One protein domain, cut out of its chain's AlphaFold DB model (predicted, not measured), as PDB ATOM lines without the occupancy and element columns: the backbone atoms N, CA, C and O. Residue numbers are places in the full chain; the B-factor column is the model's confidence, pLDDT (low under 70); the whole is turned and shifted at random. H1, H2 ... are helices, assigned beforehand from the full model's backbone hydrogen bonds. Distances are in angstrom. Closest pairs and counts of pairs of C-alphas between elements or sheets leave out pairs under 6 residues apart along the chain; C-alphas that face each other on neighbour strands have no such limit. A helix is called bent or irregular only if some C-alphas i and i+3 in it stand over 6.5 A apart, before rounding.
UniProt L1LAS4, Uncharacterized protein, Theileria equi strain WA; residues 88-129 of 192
ATOM      1  N   LYS A  88     -57.251  53.948 -27.987       85.19
ATOM      2  CA  LYS A  88     -57.455  53.854 -29.448       85.19
ATOM      3  C   LYS A  88     -56.202  54.203 -30.243       85.19
ATOM      4  O   LYS A  88     -55.975  53.615 -31.299       85.19
ATOM      5  N   CYS A  89     -55.393  55.145 -29.762       86.88
ATOM      6  CA  CYS A  89     -54.161  55.552 -30.428       86.88
ATOM      7  C   CYS A  89     -52.939  55.496 -29.501       86.88
ATOM      8  O   CYS A  89     -53.055  55.438 -28.278       86.88
ATOM      9  N   LEU A  90     -51.742  55.555 -30.095       86.62
ATOM     10  CA  LEU A  90     -50.475  55.524 -29.356       86.62
ATOM     11  C   LEU A  90     -50.408  56.603 -28.261       86.62
ATOM     12  O   LEU A  90     -49.956  56.329 -27.153       86.62
ATOM     13  N   LYS A  91     -50.909  57.813 -28.548       88.06
ATOM     14  CA  LYS A  91     -50.909  58.935 -27.596       88.06
ATOM     15  C   LYS A  91     -51.761  58.649 -26.356       88.06
ATOM     16  O   LYS A  91     -51.397  59.083 -25.262       88.06
ATOM     17  N   ASP A  92     -52.857  57.906 -26.509       86.56
ATOM     18  CA  ASP A  92     -53.721  57.514 -25.391       86.56
ATOM     19  C   ASP A  92     -52.989  56.520 -24.482       86.56
ATOM     20  O   ASP A  92     -52.935  56.709 -23.264       86.56
ATOM     21  N   CYS A  93     -52.330  55.522 -25.085       87.12
ATOM     22  CA  CYS A  93     -51.496  54.555 -24.371       87.12
ATOM     23  C   CYS A  93     -50.340  55.235 -23.622       87.12
ATOM     24  O   CYS A  93     -50.112  54.942 -22.449       87.12
ATOM     25  N   GLU A  94     -49.642  56.181 -24.251       89.75
ATOM     26  CA  GLU A  94     -48.556  56.935 -23.610       89.75
ATOM     27  C   GLU A  94     -49.049  57.789 -22.438       89.75
ATOM     28  O   GLU A  94     -48.398  57.862 -21.393       89.75
ATOM     29  N   THR A  95     -50.203  58.438 -22.592       88.19
ATOM     30  CA  THR A  95     -50.774  59.298 -21.549       88.19
ATOM     31  C   THR A  95     -51.220  58.472 -20.344       88.19
ATOM     32  O   THR A  95     -50.934  58.850 -19.203       88.19
ATOM     33  N   ALA A  96     -51.869  57.326 -20.572       88.25
ATOM     34  CA  ALA A  96     -52.239  56.393 -19.510       88.25
ATOM     35  C   ALA A  96     -50.994  55.824 -18.808       88.25
ATOM     36  O   ALA A  96     -50.912  55.855 -17.579       88.25
ATOM     37  N   ALA A  97     -49.987  55.397 -19.576       90.00
ATOM     38  CA  ALA A  97     -48.741  54.856 -19.039       90.00
ATOM     39  C   ALA A  97     -47.981  55.878 -18.178       90.00
ATOM     40  O   ALA A  97     -47.528  55.535 -17.090       90.00
ATOM     41  N   LYS A  98     -47.888  57.146 -18.603       91.00
ATOM     42  CA  LYS A  98     -47.228  58.207 -17.817       91.00
ATOM     43  C   LYS A  98     -47.939  58.480 -16.493       91.00
ATOM     44  O   LYS A  98     -47.279  58.593 -15.461       91.00
ATOM     45  N   LYS A  99     -49.275  58.552 -16.505       88.94
ATOM     46  CA  LYS A  99     -50.072  58.726 -15.279       88.94
ATOM     47  C   LYS A  99     -49.877  57.553 -14.317       88.94
ATOM     48  O   LYS A  99     -49.709  57.776 -13.120       88.94
ATOM     49  N   LEU A 100     -49.863  56.322 -14.835       90.50
ATOM     50  CA  LEU A 100     -49.586  55.128 -14.035       90.50
ATOM     51  C   LEU A 100     -48.154  55.141 -13.487       90.50
ATOM     52  O   LEU A 100     -47.982  54.925 -12.295       90.50
ATOM     53  N   SER A 101     -47.149  55.481 -14.297       90.81
ATOM     54  CA  SER A 101     -45.741  55.538 -13.873       90.81
ATOM     55  C   SER A 101     -45.536  56.443 -12.657       90.81
ATOM     56  O   SER A 101     -44.940  56.020 -11.671       90.81
ATOM     57  N   GLN A 102     -46.110  57.651 -12.670       92.00
ATOM     58  CA  GLN A 102     -46.019  58.578 -11.533       92.00
ATOM     59  C   GLN A 102     -46.645  58.003 -10.252       92.00
ATOM     60  O   GLN A 102     -46.154  58.229  -9.145       92.00
ATOM     61  N   LYS A 103     -47.738  57.241 -10.385       90.38
ATOM     62  CA  LYS A 103     -48.385  56.561  -9.254       90.38
ATOM     63  C   LYS A 103     -47.579  55.362  -8.761       90.38
ATOM     64  O   LYS A 103     -47.591  55.099  -7.563       90.38
ATOM     65  N   ILE A 104     -46.877  54.662  -9.650       92.81
ATOM     66  CA  ILE A 104     -45.987  53.549  -9.292       92.81
ATOM     67  C   ILE A 104     -44.795  54.066  -8.483       92.81
ATOM     68  O   ILE A 104     -44.516  53.540  -7.411       92.81
ATOM     69  N   GLU A 105     -44.141  55.133  -8.949       91.12
ATOM     70  CA  GLU A 105     -42.964  55.723  -8.289       91.12
ATOM     71  C   GLU A 105     -43.257  56.244  -6.878       91.12
ATOM     72  O   GLU A 105     -42.417  56.146  -5.987       91.12
ATOM     73  N   THR A 106     -44.454  56.791  -6.668       92.12
ATOM     74  CA  THR A 106     -44.871  57.370  -5.382       92.12
ATOM     75  C   THR A 106     -45.548  56.366  -4.450       92.12
ATOM     76  O   THR A 106     -45.866  56.704  -3.309       92.12
ATOM     77  N   SER A 107     -45.794  55.139  -4.910       91.81
ATOM     78  CA  SER A 107     -46.557  54.159  -4.145       91.81
ATOM     79  C   SER A 107     -45.674  53.391  -3.149       91.81
ATOM     80  O   SER A 107     -44.564  52.974  -3.484       91.81
ATOM     81  N   PRO A 108     -46.170  53.133  -1.923       92.62
ATOM     82  CA  PRO A 108     -45.435  52.401  -0.891       92.62
ATOM     83  C   PRO A 108     -45.396  50.878  -1.126       92.62
ATOM     84  O   PRO A 108     -44.874  50.135  -0.291       92.62
ATOM     85  N   ALA A 109     -45.992  50.381  -2.214       93.44
ATOM     86  CA  ALA A 109     -46.098  48.952  -2.477       93.44
ATOM     87  C   ALA A 109     -44.727  48.299  -2.733       93.44
ATOM     88  O   ALA A 109     -43.854  48.843  -3.411       93.44
ATOM     89  N   LYS A 110     -44.549  47.087  -2.195       93.19
ATOM     90  CA  LYS A 110     -43.308  46.309  -2.324       93.19
ATOM     91  C   LYS A 110     -43.215  45.618  -3.689       93.19
ATOM     92  O   LYS A 110     -44.230  45.316  -4.309       93.19
ATOM     93  N   SER A 111     -41.985  45.278  -4.091       91.19
ATOM     94  CA  SER A 111     -41.648  44.636  -5.379       91.19
ATOM     95  C   SER A 111     -42.607  43.514  -5.839       91.19
ATOM     96  O   SER A 111     -43.044  43.570  -6.988       91.19
ATOM     97  N   PRO A 112     -43.026  42.551  -4.987       93.81
ATOM     98  CA  PRO A 112     -43.893  41.455  -5.436       93.81
ATOM     99  C   PRO A 112     -45.252  41.913  -5.985       93.81
ATOM    100  O   PRO A 112     -45.775  41.310  -6.915       93.81
ATOM    101  N   VAL A 113     -45.810  43.003  -5.444       94.56
ATOM    102  CA  VAL A 113     -47.102  43.551  -5.893       94.56
ATOM    103  C   VAL A 113     -46.981  44.105  -7.312       94.56
ATOM    104  O   VAL A 113     -47.856  43.885  -8.147       94.56
ATOM    105  N   TRP A 114     -45.869  44.777  -7.609       93.25
ATOM    106  CA  TRP A 114     -45.601  45.318  -8.941       93.25
ATOM    107  C   TRP A 114     -45.343  44.233  -9.976       93.25
ATOM    108  O   TRP A 114     -45.768  44.379 -11.119       93.25
ATOM    109  N   LEU A 115     -44.695  43.135  -9.580       93.06
ATOM    110  CA  LEU A 115     -44.506  41.988 -10.463       93.06
ATOM    111  C   LEU A 115     -45.854  41.382 -10.872       93.06
ATOM    112  O   LEU A 115     -46.088  41.176 -12.058       93.06
ATOM    113  N   GLN A 116     -46.763  41.185  -9.912       94.31
ATOM    114  CA  GLN A 116     -48.108  40.679 -10.200       94.31
ATOM    115  C   GLN A 116     -48.914  41.640 -11.086       94.31
ATOM    116  O   GLN A 116     -49.633  41.206 -11.984       94.31
ATOM    117  N   PHE A 117     -48.792  42.949 -10.856       93.94
ATOM    118  CA  PHE A 117     -49.428  43.965 -11.693       93.94
ATOM    119  C   PHE A 117     -48.941  43.903 -13.150       93.94
ATOM    120  O   PHE A 117     -49.752  43.943 -14.074       93.94
ATOM    121  N   LEU A 118     -47.627  43.770 -13.359       92.69
ATOM    122  CA  LEU A 118     -47.046  43.645 -14.695       92.69
ATOM    123  C   LEU A 118     -47.458  42.342 -15.386       92.69
ATOM    124  O   LEU A 118     -47.734  42.377 -16.580       92.69
ATOM    125  N   ASP A 119     -47.546  41.230 -14.657       93.06
ATOM    126  CA  ASP A 119     -48.010  39.947 -15.199       93.06
ATOM    127  C   ASP A 119     -49.443  40.051 -15.752       93.06
ATOM    128  O   ASP A 119     -49.691  39.715 -16.909       93.06
ATOM    129  N   ILE A 120     -50.364  40.647 -14.986       94.19
ATOM    130  CA  ILE A 120     -51.754  40.866 -15.429       94.19
ATOM    131  C   ILE A 120     -51.801  41.716 -16.710       94.19
ATOM    132  O   ILE A 120     -52.539  41.397 -17.646       94.19
ATOM    133  N   LEU A 121     -51.010  42.792 -16.779       90.94
ATOM    134  CA  LEU A 121     -50.955  43.643 -17.972       90.94
ATOM    135  C   LEU A 121     -50.340  42.923 -19.176       90.94
ATOM    136  O   LEU A 121     -50.835  43.070 -20.294       90.94
ATOM    137  N   LEU A 122     -49.277  42.147 -18.972       91.25
ATOM    138  CA  LEU A 122     -48.619  41.403 -20.043       91.25
ATOM    139  C   LEU A 122     -49.535  40.320 -20.620       91.25
ATOM    140  O   LEU A 122     -49.631  40.218 -21.843       91.25
ATOM    141  N   GLN A 123     -50.270  39.592 -19.779       91.25
ATOM    142  CA  GLN A 123     -51.268  38.610 -20.224       91.25
ATOM    143  C   GLN A 123     -52.390  39.260 -21.048       91.25
ATOM    144  O   GLN A 123     -52.828  38.711 -22.059       91.25
ATOM    145  N   ALA A 124     -52.833  40.466 -20.674       89.12
ATOM    146  CA  ALA A 124     -53.816  41.212 -21.461       89.12
ATOM    147  C   ALA A 124     -53.264  41.649 -22.834       89.12
ATOM    148  O   ALA A 124     -54.003  41.677 -23.824       89.12
ATOM    149  N   CYS A 125     -51.968  41.962 -22.905       89.38
ATOM    150  CA  CYS A 125     -51.281  42.368 -24.132       89.38
ATOM    151  C   CYS A 125     -50.867  41.195 -25.033       89.38
ATOM    152  O   CYS A 125     -50.681  41.411 -26.228       89.38
ATOM    153  N   GLU A 126     -50.749  39.972 -24.509       86.19
ATOM    154  CA  GLU A 126     -50.245  38.795 -25.235       86.19
ATOM    155  C   GLU A 126     -50.936  38.595 -26.592       86.19
ATOM    156  O   GLU A 126     -50.280  38.441 -27.615       86.19
ATOM    157  N   LYS A 127     -52.269  38.698 -26.632       86.69
ATOM    158  CA  LYS A 127     -53.068  38.498 -27.859       86.69
ATOM    159  C   LYS A 127     -52.983  39.655 -28.862       86.69
ATOM    160  O   LYS A 127     -53.567  39.569 -29.941       86.69
ATOM    161  N   LYS A 128     -52.361  40.769 -28.478       88.94
ATOM    162  CA  LYS A 128     -52.212  41.989 -29.284       88.94
ATOM    163  C   LYS A 128     -50.777  42.199 -29.769       88.94
ATOM    164  O   LYS A 128     -50.571  43.089 -30.587       88.94
ATOM    165  N   LEU A 129     -49.820  41.428 -29.253       89.88
ATOM    166  CA  LEU A 129     -48.409  41.510 -29.606       89.88
ATOM    167  C   LEU A 129     -48.038  40.381 -30.562       89.88
ATOM    168  O   LEU A 129     -48.373  39.221 -30.327       89.88
TER     169      LEU A 129
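AT A GLANCE: This is residues 88 to 129 of the 192 residues of an uncharacterized protein of Theileria equi strain WA (UniProt L1LAS4). What shape do these atoms make? Two helices of equal length, H1 and H2, form the two arms of an open U, H2 running back beside H1 with an empty gap between them. The link of residues 106 to 110 makes the bend of the U. What is it built of? The printed part has 42 residues with two named helices, H1 then H2, and no named strand; the class is all helix. How spread out is it? It is loose, with a radius of gyration of the C-alphas of 11.8 A, and only just flat, spanning 31 by 21 by 9 A.

HOW THE PARTS SIT: How does H1, residues 90 to 105, stand to H2, residues 111 to 126? They are only just apart: their closest C-alphas are 8.2 A from each other. Which parts stand free? Residues 88 to 103, 105 to 113 and 115 to 129 stand free, with no C-alpha 8 or more residues away along the chain within 10 A. What do the backbones show? In H1 and H2 every O i to N i+4 pair is within hydrogen-bond range.

IN THESE COORDINATES: Where does H1 run? It goes from C-alpha 90 at (-50.475, 55.524, -29.356) to C-alpha 105 at (-42.964, 55.723, -8.289), a length of 22.4 A. Where does H2 run? It goes from C-alpha 111 at (-41.648, 44.636, -5.379) to C-alpha 126 at (-50.245, 38.795, -25.235), also 22.4 A. Are they bent? Neither helix is bent or irregular.

THE WHOLE: How large is it? The two C-alphas farthest apart, those of Cys 89 and Lys 110, are 31.5 A from each other. Is the printed part whole? It has no cut, and the link from H1 to H2 is tight. How confident is the model? The mean pLDDT of the printed part is 90.6, and no printed residue is under 70.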